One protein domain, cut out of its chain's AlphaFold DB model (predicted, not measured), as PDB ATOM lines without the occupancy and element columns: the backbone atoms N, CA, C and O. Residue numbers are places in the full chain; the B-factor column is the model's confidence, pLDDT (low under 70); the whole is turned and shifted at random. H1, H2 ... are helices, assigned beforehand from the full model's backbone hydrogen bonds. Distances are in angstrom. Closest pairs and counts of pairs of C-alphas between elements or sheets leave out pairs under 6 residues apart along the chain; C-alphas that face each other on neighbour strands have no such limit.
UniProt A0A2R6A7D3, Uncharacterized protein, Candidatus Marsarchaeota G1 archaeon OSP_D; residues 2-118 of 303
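What this domain is: This is residues 2 to 118 of the 303 residues of an uncharacterized protein of Candidatus Marsarchaeota G1 archaeon OSP_D (UniProt A0A2R6A7D3). One long helix, H6, makes the length of an elongated, loosely built model, and the thinner arm H3, H4, H5 runs back along it, joined to it at the far end by the hairpin H5 and H6. At the other end of H6 the short helices H1, H2, H7, H8 and H9 gather in a loose cluster, while residues 24 to 32 stick out. The printed part has 117 residues with nine named helices, H1 to H9 in order, and no named strand: all helix. It is loose, with a radius of gyration of the C-alphas of 18.4 A, and spans 58 by 32 by 25 A.

How they stand to each other: Start at H1, residues 2 to 7, and go on to H2, residues 12 to 18; they touch only at the corner, and only just, with 3 pairs of C-alphas within 8 A, the closest those of Ile 2 and Tyr 12, 7.1 A apart. Next come H3, residues 26 to 39, and H4, residues 41 to 44, which meet only through their link. H5, residues 47 to 53, forms a helical hairpin with H6, residues 57 to 86, at a steep tilt of 40 degrees, opposite ways; they only just touch, with 3 pairs within 8 A, the closest C-alphas being Ala 51 and Ile 60, 6.3 A. H3 and H6 are apart. H7, residues 88 to 96, touches H2, about perpendicular at 79 degrees, the closest C-alphas being Thr 16 and Phe 90, 4.6 A. H8, residues 98 to 103, touches H7 only at the corner, and only just, with 3 pairs within 8 A, Met 95 and Val 101 closest at 6.5 A between C-alphas. H9, residues 108 to 115, only just touches residues 82 to 86 of H6, with 3 pairs within 8 A, the closest C-alphas being Ala 86 and Val 115, 6.3 A. Every O i to N i+4 pair is within hydrogen-bond range in H1, H2, H7, H8 and H9, against 8 of 10 in H3, 23 of 26 in H6 and 0 of 3 in H5, where 3 of 4 O i to N i+3 pairs are; H4 is too short for an i+4 pair.

Where its parts are: Find C-alpha 2 at (3.175, 12.283, 22.210), where H1 begins. H3 measures 20.6 A. H6 runs 44.1 A from C-alpha 57 at (-22.902, 37.654, 58.916), with a kink of 38 degrees near residue 64. H9 ends at C-alpha 115, (2.242, 17.982, 27.511).

The domain as a whole: The C-alphas of Gly 9 and Lys 57 are the two farthest apart, 58.8 A. The printed part has no cut and no long link. Its mean pLDDT is 80.6; look for values under 70 at residues 2 to 10.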
ATOM      1  N   ILE A   2       3.208  12.165  23.688       56.25
ATOM      2  CA  ILE A   2       3.175  12.283  22.210       56.25
ATOM      3  C   ILE A   2       3.732  11.008  21.547       56.25
ATOM      4  O   ILE A   2       3.090  10.450  20.673       56.25
ATOM      5  N   ALA A   3       4.836  10.456  22.064       56.78
ATOM      6  CA  ALA A   3       5.356   9.149  21.641       56.78
ATOM      7  C   ALA A   3       4.396   7.964  21.903       56.78
ATOM      8  O   ALA A   3       4.381   7.014  21.133       56.78
ATOM      9  N   TRP A   4       3.569   8.031  22.952       60.97
ATOM     10  CA  TRP A   4       2.575   7.002  23.283       60.97
ATOM     11  C   TRP A   4       1.325   7.111  22.393       60.97
ATOM     12  O   TRP A   4       0.891   6.114  21.837       60.97
ATOM     13  N   VAL A   5       0.806   8.317  22.151       59.03
ATOM     14  CA  VAL A   5      -0.289   8.555  21.194       59.03
ATOM     15  C   VAL A   5       0.162   8.161  19.781       59.03
ATOM     16  O   VAL A   5      -0.544   7.421  19.103       59.03
ATOM     17  N   ASN A   6       1.399   8.506  19.403       59.75
ATOM     18  CA  ASN A   6       2.010   8.054  18.151       59.75
ATOM     19  C   ASN A   6       2.165   6.522  18.091       59.75
ATOM     20  O   ASN A   6       2.005   5.946  17.019       59.75
ATOM     21  N   SER A   7       2.432   5.850  19.221       56.81
ATOM     22  CA  SER A   7       2.497   4.378  19.284       56.81
ATOM     23  C   SER A   7       1.141   3.696  19.070       56.81
ATOM     24  O   SER A   7       1.100   2.528  18.700       56.81
ATOM     25  N   LEU A   8       0.038   4.438  19.225       59.75
ATOM     26  CA  LEU A   8      -1.321   3.999  18.893       59.75
ATOM     27  C   LEU A   8      -1.683   4.256  17.415       59.75
ATOM     28  O   LEU A   8      -2.845   4.128  17.037       59.75
ATOM     29  N   GLY A   9      -0.723   4.675  16.580       59.81
ATOM     30  CA  GLY A   9      -0.954   5.033  15.175       59.81
ATOM     31  C   GLY A   9      -1.664   6.379  14.974       59.81
ATOM     32  O   GLY A   9      -1.966   6.759  13.844       59.81
ATOM     33  N   LEU A  10      -1.919   7.127  16.052       67.50
ATOM     34  CA  LEU A  10      -2.537   8.448  16.015       67.50
ATOM     35  C   LEU A  10      -1.438   9.500  16.171       67.50
ATOM     36  O   LEU A  10      -0.842   9.620  17.233       67.50
ATOM     37  N   SER A  11      -1.143  10.276  15.128       73.69
ATOM     38  CA  SER A  11      -0.192  11.385  15.269       73.69
ATOM     39  C   SER A  11      -0.885  12.661  15.750       73.69
ATOM     40  O   SER A  11      -2.070  12.883  15.471       73.69
ATOM     41  N   TYR A  12      -0.143  13.536  16.436       74.75
ATOM     42  CA  TYR A  12      -0.626  14.874  16.807       74.75
ATOM     43  C   TYR A  12      -1.195  15.626  15.589       74.75
ATOM     44  O   TYR A  12      -2.264  16.231  15.670       74.75
ATOM     45  N   GLN A  13      -0.518  15.547  14.441       77.56
ATOM     46  CA  GLN A  13      -0.925  16.178  13.188       77.56
ATOM     47  C   GLN A  13      -2.201  15.547  12.613       77.56
ATOM     48  O   GLN A  13      -3.085  16.275  12.161       77.56
ATOM     49  N   THR A  14      -2.339  14.221  12.677       80.06
ATOM     50  CA  THR A  14      -3.544  13.501  12.224       80.06
ATOM     51  C   THR A  14      -4.765  13.892  13.056       80.06
ATOM     52  O   THR A  14      -5.821  14.181  12.505       80.06
ATOM     53  N   LEU A  15      -4.620  13.977  14.381       79.62
ATOM     54  CA  LEU A  15      -5.703  14.410  15.271       79.62
ATOM     55  C   LEU A  15      -6.018  15.903  15.112       79.62
ATOM     56  O   LEU A  15      -7.170  16.311  15.115       79.62
ATOM     57  N   THR A  16      -5.005  16.745  14.925       80.38
ATOM     58  CA  THR A  16      -5.221  18.186  14.733       80.38
ATOM     59  C   THR A  16      -5.950  18.487  13.422       80.38
ATOM     60  O   THR A  16      -6.773  19.401  13.373       80.38
ATOM     61  N   SER A  17      -5.645  17.735  12.362       81.50
ATOM     62  CA  SER A  17      -6.261  17.893  11.039       81.50
ATOM     63  C   SER A  17      -7.651  17.265  10.937       81.50
ATOM     64  O   SER A  17      -8.445  17.723  10.119       81.50
ATOM     65  N   SER A  18      -7.984  16.284  11.784       83.88
ATOM     66  CA  SER A  18      -9.332  15.705  11.830       83.88
ATOM     67  C   SER A  18     -10.375  16.640  12.452       83.88
ATOM     68  O   SER A  18     -11.573  16.457  12.234       83.88
ATOM     69  N   TYR A  19      -9.950  17.667  13.197       82.31
ATOM     70  CA  TYR A  19     -10.864  18.652  13.765       82.31
ATOM     71  C   TYR A  19     -11.325  19.679  12.722       82.31
ATOM     72  O   TYR A  19     -10.576  20.575  12.329       82.31
ATOM     73  N   THR A  20     -12.601  19.603  12.348       80.31
ATOM     74  CA  THR A  20     -13.261  20.523  11.403       80.31
ATOM     75  C   THR A  20     -14.210  21.522  12.077       80.31
ATOM     76  O   THR A  20     -14.861  22.315  11.399       80.31
ATOM     77  N   GLY A  21     -14.303  21.505  13.411       78.69
ATOM     78  CA  GLY A  21     -15.230  22.345  14.168       78.69
ATOM     79  C   GLY A  21     -14.848  23.831  14.221       78.69
ATOM     80  O   GLY A  21     -13.695  24.224  14.024       78.69
ATOM     81  N   SER A  22     -15.833  24.676  14.534       81.25
ATOM     82  CA  SER A  22     -15.632  26.109  14.784       81.25
ATOM     83  C   SER A  22     -14.840  26.352  16.074       81.25
ATOM     84  O   SER A  22     -15.105  25.701  17.084       81.25
ATOM     85  N   ALA A  23     -13.973  27.369  16.089       78.56
ATOM     86  CA  ALA A  23     -13.255  27.780  17.302       78.56
ATOM     87  C   ALA A  23     -14.192  28.238  18.439       78.56
ATOM     88  O   ALA A  23     -13.880  28.044  19.610       78.56
ATOM     89  N   PHE A  24     -15.355  28.802  18.100       82.81
ATOM     90  CA  PHE A  24     -16.381  29.198  19.060       82.81
ATOM     91  C   PHE A  24     -17.773  28.809  18.560       82.81
ATOM     92  O   PHE A  24     -18.124  29.071  17.412       82.81
ATOM     93  N   SER A  25     -18.566  28.205  19.442       85.62
ATOM     94  CA  SER A  25     -19.986  27.936  19.227       85.62
ATOM     95  C   SER A  25     -20.708  28.079  20.557       85.62
ATOM     96  O   SER A  25     -20.452  27.307  21.482       85.62
ATOM     97  N   LEU A  26     -21.627  29.045  20.640       84.62
ATOM     98  CA  LEU A  26     -22.398  29.308  21.856       84.62
ATOM     99  C   LEU A  26     -23.154  28.059  22.327       84.62
ATOM    100  O   LEU A  26     -23.167  27.767  23.519       84.62
ATOM    101  N   GLY A  27     -23.730  27.292  21.397       83.94
ATOM    102  CA  GLY A  27     -24.428  26.047  21.718       83.94
ATOM    103  C   GLY A  27     -23.503  25.024  22.379       83.94
ATOM    104  O   GLY A  27     -23.828  24.491  23.436       83.94
ATOM    105  N   ASN A  28     -22.308  24.817  21.821       81.50
ATOM    106  CA  ASN A  28     -21.330  23.886  22.392       81.50
ATOM    107  C   ASN A  28     -20.791  24.382  23.739       81.50
ATOM    108  O   ASN A  28     -20.614  23.587  24.660       81.50
ATOM    109  N   THR A  29     -20.582  25.691  23.888       84.56
ATOM    110  CA  THR A  29     -20.188  26.298  25.165       84.56
ATOM    111  C   THR A  29     -21.258  26.076  26.236       84.56
ATOM    112  O   THR A  29     -20.927  25.677  27.350       84.56
ATOM    113  N   MET A  30     -22.537  26.251  25.896       84.25
ATOM    114  CA  MET A  30     -23.663  26.012  26.804       84.25
ATOM    115  C   MET A  30     -23.883  24.527  27.114       84.25
ATOM    116  O   MET A  30     -24.426  24.199  28.165       84.25
ATOM    117  N   LEU A  31     -23.475  23.604  26.242       83.31
ATOM    118  CA  LEU A  31     -23.454  22.174  26.573       83.31
ATOM    119  C   LEU A  31     -22.321  21.853  27.550       83.31
ATOM    120  O   LEU A  31     -22.518  21.098  28.502       83.31
ATOM    121  N   PHE A  32     -21.157  22.477  27.367       82.69
ATOM    122  CA  PHE A  32     -19.987  22.269  28.218       82.69
ATOM    123  C   PHE A  32     -20.191  22.765  29.659       82.69
ATOM    124  O   PHE A  32     -19.594  22.225  30.585       82.69
ATOM    125  N   THR A  33     -21.094  23.720  29.905       85.12
ATOM    126  CA  THR A  33     -21.464  24.092  31.285       85.12
ATOM    127  C   THR A  33     -22.118  22.937  32.051       85.12
ATOM    128  O   THR A  33     -21.955  22.855  33.267       85.12
ATOM    129  N   THR A  34     -22.759  21.986  31.358       84.62
ATOM    130  CA  THR A  34     -23.292  20.758  31.975       84.62
ATOM    131  C   THR A  34     -22.163  19.870  32.508       84.62
ATOM    132  O   THR A  34     -22.299  19.312  33.592       84.62
ATOM    133  N   PHE A  35     -21.008  19.804  31.829       81.19
ATOM    134  CA  PHE A  35     -19.827  19.095  32.344       81.19
ATOM    135  C   PHE A  35     -19.374  19.692  33.686       81.19
ATOM    136  O   PHE A  35     -19.199  18.973  34.670       81.19
ATOM    137  N   PHE A  36     -19.266  21.021  33.778       81.31
ATOM    138  CA  PHE A  36     -18.919  21.686  35.038       81.31
ATOM    139  C   PHE A  36     -19.982  21.508  36.126       81.31
ATOM    140  O   PHE A  36     -19.640  21.404  37.306       81.31
ATOM    141  N   ALA A  37     -21.254  21.403  35.743       79.50
ATOM    142  CA  ALA A  37     -22.342  21.109  36.666       79.50
ATOM    143  C   ALA A  37     -22.273  19.703  37.277       79.50
ATOM    144  O   ALA A  37     -22.817  19.501  38.358       79.50
ATOM    145  N   ILE A  38     -21.593  18.753  36.631       78.19
ATOM    146  CA  ILE A  38     -21.357  17.412  37.183       78.19
ATOM    147  C   ILE A  38     -20.115  17.403  38.081       78.19
ATOM    148  O   ILE A  38     -20.144  16.821  39.161       78.19
ATOM    149  N   TYR A  39     -19.021  18.035  37.641       76.19
ATOM    150  CA  TYR A  39     -17.699  17.830  38.250       76.19
ATOM    151  C   TYR A  39     -17.220  18.946  39.184       76.19
ATOM    152  O   TYR A  39     -16.315  18.713  39.980       76.19
ATOM    153  N   VAL A  40     -17.785  20.153  39.100       79.31
ATOM    154  CA  VAL A  40     -17.295  21.328  39.846       79.31
ATOM    155  C   VAL A  40     -18.382  21.924  40.732       79.31
ATOM    156  O   VAL A  40     -18.182  22.099  41.932       79.31
ATOM    157  N   TYR A  41     -19.553  22.224  40.170       75.75
ATOM    158  CA  TYR A  41     -20.593  22.965  40.891       75.75
ATOM    159  C   TYR A  41     -21.223  22.235  42.091       75.75
ATOM    160  O   TYR A  41     -21.511  22.921  43.072       75.75
ATOM    161  N   PRO A  42     -21.392  20.894  42.114       74.81
ATOM    162  CA  PRO A  42     -21.946  20.193  43.274       74.81
ATOM    163  C   PRO A  42     -21.163  20.457  44.562       74.81
ATOM    164  O   PRO A  42     -21.753  20.631  45.624       74.81
ATOM    165  N   PHE A  43     -19.839  20.586  44.459       74.38
ATOM    166  CA  PHE A  43     -18.970  20.858  45.603       74.38
ATOM    167  C   PHE A  43     -19.116  22.287  46.133       74.38
ATOM    168  O   PHE A  43     -18.969  22.523  47.330       74.38
ATOM    169  N   LEU A  44     -19.492  23.241  45.277       78.56
ATOM    170  CA  LEU A  44     -19.777  24.615  45.692       78.56
ATOM    171  C   LEU A  44     -21.094  24.722  46.476       78.56
ATOM    172  O   LEU A  44     -21.248  25.624  47.299       78.56
ATOM    173  N   PHE A  45     -22.019  23.775  46.289       74.50
ATOM    174  CA  PHE A  45     -23.217  23.646  47.124       74.50
ATOM    175  C   PHE A  45     -22.949  23.001  48.492       74.50
ATOM    176  O   PHE A  45     -23.872  22.902  49.296       74.50
ATOM    177  N   GLY A  46     -21.712  22.590  48.788       72.06
ATOM    178  CA  GLY A  46     -21.326  22.086  50.106       72.06
ATOM    179  C   GLY A  46     -21.188  23.186  51.162       72.06
ATOM    180  O   GLY A  46     -21.357  22.917  52.342       72.06
ATOM    181  N   ALA A  47     -20.945  24.439  50.767       72.31
ATOM    182  CA  ALA A  47     -20.694  25.546  51.697       72.31
ATOM    183  C   ALA A  47     -21.794  25.786  52.763       72.31
ATOM    184  O   ALA A  47     -21.440  26.052  53.913       72.31
ATOM    185  N   PRO A  48     -23.105  25.671  52.460       72.25
ATOM    186  CA  PRO A  48     -24.161  25.771  53.469       72.25
ATOM    187  C   PRO A  48     -24.097  24.721  54.584       72.25
ATOM    188  O   PRO A  48     -24.599  24.979  55.671       72.25
ATOM    189  N   SER A  49     -23.492  23.549  54.354       71.56
ATOM    190  CA  SER A  49     -23.464  22.469  55.356       71.56
ATOM    191  C   SER A  49     -22.602  22.793  56.577       71.56
ATOM    192  O   SER A  49     -22.795  22.209  57.640       71.56
ATOM    193  N   ILE A  50     -21.685  23.746  56.421       74.12
ATOM    194  CA  ILE A  50     -20.812  24.276  57.471       74.12
ATOM    195  C   ILE A  50     -21.147  25.737  57.792       74.12
ATOM    196  O   ILE A  50     -20.358  26.424  58.433       74.12
ATOM    197  N   ALA A  51     -22.302  26.246  57.344       72.25
ATOM    198  CA  ALA A  51     -22.669  27.646  57.554       72.25
ATOM    199  C   ALA A  51     -22.755  28.018  59.042       72.25
ATOM    200  O   ALA A  51     -22.382  29.132  59.399       72.25
ATOM    201  N   SER A  52     -23.153  27.076  59.900       70.31
ATOM    202  CA  SER A  52     -23.181  27.242  61.359       70.31
ATOM    203  C   SER A  52     -21.786  27.339  61.994       70.31
ATOM    204  O   SER A  52     -21.646  27.849  63.102       70.31
ATOM    205  N   GLU A  53     -20.737  26.891  61.297       79.62
ATOM    206  CA  GLU A  53     -19.340  27.004  61.734       79.62
ATOM    207  C   GLU A  53     -18.705  28.339  61.285       79.62
ATOM    208  O   GLU A  53     -17.648  28.739  61.786       79.62
ATOM    209  N   LEU A  54     -19.344  29.065  60.356       79.62
ATOM    210  CA  LEU A  54     -18.846  30.337  59.837       79.62
ATOM    211  C   LEU A  54     -19.118  31.478  60.821       79.62
ATOM    212  O   LEU A  54     -20.254  31.847  61.111       79.62
ATOM    213  N   LYS A  55     -18.045  32.126  61.274       77.75
ATOM    214  CA  LYS A  55     -18.144  33.304  62.136       77.75
ATOM    215  C   LYS A  55     -18.415  34.562  61.308       77.75
ATOM    216  O   LYS A  55     -17.570  35.016  60.541       77.75
ATOM    217  N   GLY A  56     -19.579  35.170  61.531       80.19
ATOM    218  CA  GLY A  56     -19.914  36.513  61.054       80.19
ATOM    219  C   GLY A  56     -20.871  36.554  59.860       80.19
ATOM    220  O   GLY A  56     -20.729  35.840  58.870       80.19
ATOM    221  N   LYS A  57     -21.828  37.493  59.918       75.81
ATOM    222  CA  LYS A  57     -22.902  37.654  58.916       75.81
ATOM    223  C   LYS A  57     -22.391  37.940  57.498       75.81
ATOM    224  O   LYS A  57     -23.072  37.617  56.529       75.81
ATOM    225  N   SER A  58     -21.222  38.572  57.369       80.56
ATOM    226  CA  SER A  58     -20.597  38.853  56.068       80.56
ATOM    227  C   SER A  58     -19.987  37.594  55.450       80.56
ATOM    228  O   SER A  58     -20.160  37.361  54.255       80.56
ATOM    229  N   ALA A  59     -19.354  36.745  56.268       79.38
ATOM    230  CA  ALA A  59     -18.740  35.502  55.813       79.38
ATOM    231  C   ALA A  59     -19.790  34.570  55.199       79.38
ATOM    232  O   ALA A  59     -19.618  34.128  54.071       79.38
ATOM    233  N   ILE A  60     -20.932  34.374  55.866       77.38
ATOM    234  CA  ILE A  60     -22.030  33.534  55.354       77.38
ATOM    235  C   ILE A  60     -22.553  34.045  54.000       77.38
ATOM    236  O   ILE A  60     -22.774  33.260  53.080       77.38
ATOM    237  N   LYS A  61     -22.715  35.368  53.850       80.69
ATOM    238  CA  LYS A  61     -23.236  35.982  52.615       80.69
ATOM    239  C   LYS A  61     -22.263  35.896  51.443       80.69
ATOM    240  O   LYS A  61     -22.691  35.654  50.318       80.69
ATOM    241  N   TRP A  62     -20.976  36.132  51.694       83.31
ATOM    242  CA  TRP A  62     -19.966  36.237  50.640       83.31
ATOM    243  C   TRP A  62     -19.225  34.938  50.347       83.31
ATOM    244  O   TRP A  62     -18.598  34.857  49.295       83.31
ATOM    245  N   ASN A  63     -19.337  33.918  51.203       84.12
ATOM    246  CA  ASN A  63     -18.664  32.635  51.005       84.12
ATOM    247  C   ASN A  63     -18.995  32.041  49.630       84.12
ATOM    248  O   ASN A  63     -18.110  31.871  48.800       84.12
ATOM    249  N   ILE A  64     -20.284  31.832  49.339       84.25
ATOM    250  CA  ILE A  64     -20.708  31.183  48.092       84.25
ATOM    251  C   ILE A  64     -20.297  32.006  46.856       84.25
ATOM    252  O   ILE A  64     -19.594  31.456  46.007       84.25
ATOM    253  N   PRO A  65     -20.641  33.307  46.721       85.38
ATOM    254  CA  PRO A  65     -20.252  34.081  45.539       85.38
ATOM    255  C   PRO A  65     -18.737  34.142  45.313       85.38
ATOM    256  O   PRO A  65     -18.286  34.006  44.175       85.38
ATOM    257  N   LEU A  66     -17.944  34.312  46.378       87.56
ATOM    258  CA  LEU A  66     -16.487  34.364  46.267       87.56
ATOM    259  C   LEU A  66     -15.899  33.001  45.902       87.56
ATOM    260  O   LEU A  66     -15.009  32.952  45.057       87.56
ATOM    261  N   SER A  67     -16.412  31.898  46.461       87.38
ATOM    262  CA  SER A  67     -15.995  30.549  46.063       87.38
ATOM    263  C   SER A  67     -16.286  30.286  44.586       87.38
ATOM    264  O   SER A  67     -15.409  29.803  43.877       87.38
ATOM    265  N   TYR A  68     -17.478  30.652  44.097       86.25
ATOM    266  CA  TYR A  68     -17.827  30.519  42.679       86.25
ATOM    267  C   TYR A  68     -16.899  31.345  41.786       86.25
ATOM    268  O   TYR A  68     -16.381  30.824  40.799       86.25
ATOM    269  N   LEU A  69     -16.648  32.608  42.143       89.31
ATOM    270  CA  LEU A  69     -15.749  33.478  41.388       89.31
ATOM    271  C   LEU A  69     -14.330  32.902  41.352       89.31
ATOM    272  O   LEU A  69     -13.759  32.730  40.277       89.31
ATOM    273  N   PHE A  70     -13.786  32.543  42.510       90.25
ATOM    274  CA  PHE A  70     -12.430  32.021  42.629       90.25
ATOM    275  C   PHE A  70     -12.248  30.716  41.849       90.25
ATOM    276  O   PHE A  70     -11.326  30.597  41.043       90.25
ATOM    277  N   VAL A  71     -13.174  29.764  42.006       89.44
ATOM    278  CA  VAL A  71     -13.141  28.499  41.263       89.44
ATOM    279  C   VAL A  71     -13.305  28.737  39.764       89.44
ATOM    280  O   VAL A  71     -12.577  28.134  38.980       89.44
ATOM    281  N   SER A  72     -14.187  29.650  39.345       87.06
ATOM    282  CA  SER A  72     -14.356  29.969  37.924       87.06
ATOM    283  C   SER A  72     -13.072  30.512  37.296       87.06
ATOM    284  O   SER A  72     -12.713  30.087  36.198       87.06
ATOM    285  N   ILE A  73     -12.334  31.371  38.008       91.56
ATOM    286  CA  ILE A  73     -11.054  31.921  37.551       91.56
ATOM    287  C   ILE A  73     -10.019  30.803  37.432       91.56
ATOM    288  O   ILE A  73      -9.419  30.643  36.371       91.56
ATOM    289  N   LEU A  74      -9.835  29.997  38.482       90.44
ATOM    290  CA  LEU A  74      -8.825  28.936  38.485       90.44
ATOM    291  C   LEU A  74      -9.084  27.874  37.415       90.44
ATOM    292  O   LEU A  74      -8.163  27.483  36.700       90.44
ATOM    293  N   VAL A  75     -10.336  27.440  37.271       88.12
ATOM    294  CA  VAL A  75     -10.726  26.465  36.248       88.12
ATOM    295  C   VAL A  75     -10.512  27.055  34.856       88.12
ATOM    296  O   VAL A  75      -9.864  26.424  34.023       88.12
ATOM    297  N   THR A  76     -10.975  28.283  34.609       89.06
ATOM    298  CA  THR A  76     -10.811  28.943  33.303       89.06
ATOM    299  C   THR A  76      -9.339  29.105  32.937       89.06
ATOM    300  O   THR A  76      -8.954  28.789  31.813       89.06
ATOM    301  N   LEU A  77      -8.498  29.531  33.885       91.75
ATOM    302  CA  LEU A  77      -7.054  29.648  33.681       91.75
ATOM    303  C   LEU A  77      -6.411  28.290  33.388       91.75
ATOM    304  O   LEU A  77      -5.605  28.193  32.464       91.75
ATOM    305  N   GLY A  78      -6.793  27.237  34.113       89.38
ATOM    306  CA  GLY A  78      -6.294  25.883  33.875       89.38
ATOM    307  C   GLY A  78      -6.592  25.390  32.456       89.38
ATOM    308  O   GLY A  78      -5.685  24.947  31.748       89.38
ATOM    309  N   PHE A  79      -7.840  25.537  32.001       88.00
ATOM    310  CA  PHE A  79      -8.227  25.190  30.630       88.00
ATOM    311  C   PHE A  79      -7.547  26.080  29.586       88.00
ATOM    312  O   PHE A  79      -7.112  25.578  28.553       88.00
ATOM    313  N   PHE A  80      -7.418  27.381  29.849       90.94
ATOM    314  CA  PHE A  80      -6.738  28.306  28.948       90.94
ATOM    315  C   PHE A  80      -5.280  27.897  28.721       90.94
ATOM    316  O   PHE A  80      -4.858  27.753  27.575       90.94
ATOM    317  N   VAL A  81      -4.529  27.635  29.795       90.94
ATOM    318  CA  VAL A  81      -3.135  27.172  29.703       90.94
ATOM    319  C   VAL A  81      -3.056  25.844  28.948       90.94
ATOM    320  O   VAL A  81      -2.216  25.695  28.062       90.94
ATOM    321  N   LEU A  82      -3.960  24.902  29.234       89.12
ATOM    322  CA  LEU A  82      -4.005  23.619  28.539       89.12
ATOM    323  C   LEU A  82      -4.226  23.792  27.029       89.12
ATOM    324  O   LEU A  82      -3.492  23.205  26.237       89.12
ATOM    325  N   TYR A  83      -5.190  24.620  26.617       89.81
ATOM    326  CA  TYR A  83      -5.468  24.867  25.200       89.81
ATOM    327  C   TYR A  83      -4.337  25.609  24.483       89.81
ATOM    328  O   TYR A  83      -4.119  25.354  23.298       89.81
ATOM    329  N   GLN A  84      -3.602  26.483  25.178       89.75
ATOM    330  CA  GLN A  84      -2.434  27.168  24.617       89.75
ATOM    331  C   GLN A  84      -1.250  26.214  24.418       89.75
ATOM    332  O   GLN A  84      -0.600  26.243  23.378       89.75
ATOM    333  N   VAL A  85      -0.978  25.341  25.394       88.38
ATOM    334  CA  VAL A  85       0.185  24.439  25.357       88.38
ATOM    335  C   VAL A  85      -0.064  23.217  24.474       88.38
ATOM    336  O   VAL A  85       0.807  22.829  23.698       88.38
ATOM    337  N   ALA A  86      -1.236  22.592  24.598       86.19
ATOM    338  CA  ALA A  86      -1.585  21.381  23.859       86.19
ATOM    339  C   ALA A  86      -2.199  21.674  22.480       86.19
ATOM    340  O   ALA A  86      -2.265  20.773  21.652       86.19
ATOM    341  N   GLY A  87      -2.648  22.907  22.235       88.12
ATOM    342  CA  GLY A  87      -3.327  23.316  21.010       88.12
ATOM    343  C   GLY A  87      -4.817  22.967  21.019       88.12
ATOM    344  O   GLY A  87      -5.202  21.803  21.091       88.12
ATOM    345  N   PHE A  88      -5.679  23.978  20.873       86.69
ATOM    346  CA  PHE A  88      -7.141  23.828  20.928       86.69
ATOM    347  C   PHE A  88      -7.684  22.683  20.055       86.69
ATOM    348  O   PHE A  88      -8.414  21.823  20.540       86.69
ATOM    349  N   ARG A  89      -7.287  22.630  18.777       87.50
ATOM    350  CA  ARG A  89      -7.750  21.604  17.825       87.50
ATOM    351  C   ARG A  89      -7.377  20.187  18.258       87.50
ATOM    352  O   ARG A  89      -8.203  19.286  18.161       87.50
ATOM    353  N   PHE A  90      -6.159  20.008  18.766       86.81
ATOM    354  CA  PHE A  90      -5.694  18.717  19.256       86.81
ATOM    355  C   PHE A  90      -6.483  18.278  20.487       86.81
ATOM    356  O   PHE A  90      -6.955  17.145  20.519       86.81
ATOM    357  N   VAL A  91      -6.685  19.168  21.467       88.19
ATOM    358  CA  VAL A  91      -7.456  18.829  22.674       88.19
ATOM    359  C   VAL A  91      -8.874  18.398  22.303       88.19
ATOM    360  O   VAL A  91      -9.327  17.351  22.758       88.19
ATOM    361  N   GLN A  92      -9.544  19.140  21.420       86.62
ATOM    362  CA  GLN A  92     -10.909  18.817  20.997       86.62
ATOM    363  C   GLN A  92     -10.990  17.501  20.210       86.62
ATOM    364  O   GLN A  92     -11.914  16.715  20.421       86.62
ATOM    365  N   ALA A  93     -10.026  17.213  19.333       85.56
ATOM    366  CA  ALA A  93      -9.980  15.947  18.598       85.56
ATOM    367  C   ALA A  93      -9.636  14.753  19.499       85.56
ATOM    368  O   ALA A  93     -10.225  13.683  19.370       85.56
ATOM    369  N   ALA A  94      -8.707  14.928  20.437       84.94
ATOM    370  CA  ALA A  94      -8.288  13.871  21.347       84.94
ATOM    371  C   ALA A  94      -9.380  13.535  22.377       84.94
ATOM    372  O   ALA A  94      -9.621  12.362  22.643       84.94
ATOM    373  N   MET A  95     -10.072  14.548  22.912       84.44
ATOM    374  CA  MET A  95     -11.184  14.369  23.857       84.44
ATOM    375  C   MET A  95     -12.474  13.870  23.196       84.44
ATOM    376  O   MET A  95     -13.336  13.337  23.884       84.44
ATOM    377  N   SER A  96     -12.625  14.025  21.877       81.88
ATOM    378  CA  SER A  96     -13.779  13.485  21.141       81.88
ATOM    379  C   SER A  96     -13.544  12.081  20.578       81.88
ATOM    380  O   SER A  96     -14.490  11.461  20.098       81.88
ATOM    381  N   ASN A  97     -12.316  11.556  20.651       83.94
ATOM    382  CA  ASN A  97     -11.974  10.228  20.156       83.94
ATOM    383  C   ASN A  97     -12.380   9.138  21.175       83.94
ATOM    384  O   ASN A  97     -11.744   9.028  22.230       83.94
ATOM    385  N   PRO A  98     -13.382   8.286  20.872       78.31
ATOM    386  CA  PRO A  98     -13.881   7.295  21.826       78.31
ATOM    387  C   PRO A  98     -12.841   6.237  22.197       78.31
ATOM    388  O   PRO A  98     -12.854   5.737  23.317       78.31
ATOM    389  N   THR A  99     -11.927   5.900  21.285       80.19
ATOM    390  CA  THR A  99     -10.859   4.927  21.538       80.19
ATOM    391  C   THR A  99      -9.914   5.449  22.614       80.19
ATOM    392  O   THR A  99      -9.641   4.752  23.587       80.19
ATOM    393  N   LEU A 100      -9.468   6.703  22.494       79.62
ATOM    394  CA  LEU A 100      -8.595   7.320  23.494       79.62
ATOM    395  C   LEU A 100      -9.300   7.429  24.850       79.62
ATOM    396  O   LEU A 100      -8.765   6.970  25.859       79.62
ATOM    397  N   VAL A 101     -10.503   8.003  24.873       78.94
ATOM    398  CA  VAL A 101     -11.210   8.299  26.127       78.94
ATOM    399  C   VAL A 101     -11.689   7.029  26.832       78.94
ATOM    400  O   VAL A 101     -11.476   6.895  28.032       78.94
ATOM    401  N   ASN A 102     -12.287   6.078  26.107       73.62
ATOM    402  CA  ASN A 102     -12.932   4.918  26.727       73.62
ATOM    403  C   ASN A 102     -11.998   3.715  26.893       73.62
ATOM    404  O   ASN A 102     -12.098   3.024  27.898       73.62
ATOM    405  N   GLN A 103     -11.102   3.436  25.935       74.12
ATOM    406  CA  GLN A 103     -10.230   2.252  26.026       74.12
ATOM    407  C   GLN A 103      -8.956   2.525  26.826       74.12
ATOM    408  O   GLN A 103      -8.466   1.641  27.522       74.12
ATOM    409  N   TYR A 104      -8.432   3.749  26.748       75.62
ATOM    410  CA  TYR A 104      -7.190   4.128  27.424       75.62
ATOM    411  C   TYR A 104      -7.393   5.115  28.574       75.62
ATOM    412  O   TYR A 104      -6.415   5.647  29.103       75.62
ATOM    413  N   SER A 105      -8.645   5.375  28.963       75.81
ATOM    414  CA  SER A 105      -8.994   6.307  30.044       75.81
ATOM    415  C   SER A 105      -8.366   7.695  29.862       75.81
ATOM    416  O   SER A 105      -8.024   8.375  30.837       75.81
ATOM    417  N   PHE A 106      -8.179   8.113  28.605       82.06
ATOM    418  CA  PHE A 106      -7.541   9.376  28.272       82.06
ATOM    419  C   PHE A 106      -8.444  10.540  28.679       82.06
ATOM    420  O   PHE A 106      -9.580  10.660  28.229       82.06
ATOM    421  N   ASN A 107      -7.930  11.419  29.530       83.94
ATOM    422  CA  ASN A 107      -8.656  12.554  30.080       83.94
ATOM    423  C   ASN A 107      -7.776  13.816  30.126       83.94
ATOM    424  O   ASN A 107      -6.607  13.814  29.728       83.94
ATOM    425  N   LEU A 108      -8.345  14.917  30.616       85.44
ATOM    426  CA  LEU A 108      -7.664  16.213  30.697       85.44
ATOM    427  C   LEU A 108      -6.420  16.178  31.597       85.44
ATOM    428  O   LEU A 108      -5.431  16.844  31.297       85.44
ATOM    429  N   TRP A 109      -6.438  15.377  32.664       85.12
ATOM    430  CA  TRP A 109      -5.312  15.238  33.586       85.12
ATOM    431  C   TRP A 109      -4.173  14.450  32.968       85.12
ATOM    432  O   TRP A 109      -3.023  14.885  33.028       85.12
ATOM    433  N   THR A 110      -4.492  13.322  32.322       85.44
ATOM    434  CA  THR A 110      -3.483  12.562  31.589       85.44
ATOM    435  C   THR A 110      -2.874  13.461  30.534       85.44
ATOM    436  O   THR A 110      -1.657  13.600  30.537       85.44
ATOM    437  N   LEU A 111      -3.692  14.149  29.723       86.75
ATOM    438  CA  LEU A 111      -3.249  15.106  28.705       86.75
ATOM    439  C   LEU A 111      -2.290  16.160  29.284       86.75
ATOM    440  O   LEU A 111      -1.194  16.334  28.752       86.75
ATOM    441  N   ALA A 112      -2.667  16.808  30.390       86.50
ATOM    442  CA  ALA A 112      -1.846  17.811  31.066       86.50
ATOM    443  C   ALA A 112      -0.473  17.257  31.491       86.50
ATOM    444  O   ALA A 112       0.553  17.902  31.255       86.50
ATOM    445  N   LEU A 113      -0.423  16.038  32.038       86.31
ATOM    446  CA  LEU A 113       0.833  15.358  32.385       86.31
ATOM    447  C   LEU A 113       1.715  15.108  31.160       86.31
ATOM    448  O   LEU A 113       2.933  15.251  31.222       86.31
ATOM    449  N   GLY A 114       1.113  14.738  30.031       81.38
ATOM    450  CA  GLY A 114       1.863  14.392  28.827       81.38
ATOM    451  C   GLY A 114       2.380  15.567  28.013       81.38
ATOM    452  O   GLY A 114       3.353  15.383  27.279       81.38
ATOM    453  N   VAL A 115       1.745  16.737  28.121       84.75
ATOM    454  CA  VAL A 115       2.242  17.982  27.511       84.75
ATOM    455  C   VAL A 115       3.203  18.737  28.428       84.75
ATOM    456  O   VAL A 115       3.966  19.584  27.960       84.75
ATOM    457  N   SER A 116       3.214  18.411  29.722       83.81
ATOM    458  CA  SER A 116       4.152  18.974  30.689       83.81
ATOM    459  C   SER A 116       5.575  18.507  30.388       83.81
ATOM    460  O   SER A 116       5.946  17.366  30.642       83.81
ATOM    461  N   LYS A 117       6.398  19.412  29.845       81.75
ATOM    462  CA  LYS A 117       7.810  19.139  29.521       81.75
ATOM    463  C   LYS A 117       8.729  19.153  30.750       81.75
ATOM    464  O   LYS A 117       9.837  18.637  30.684       81.75
ATOM    465  N   ASN A 118       8.289  19.762  31.853       88.69
ATOM    466  CA  ASN A 118       9.059  19.887  33.089       88.69
ATOM    467  C   ASN A 118       8.633  18.807  34.097       88.69
ATOM    468  O   ASN A 118       7.449  18.700  34.423       88.69
TER     469      ASN A 118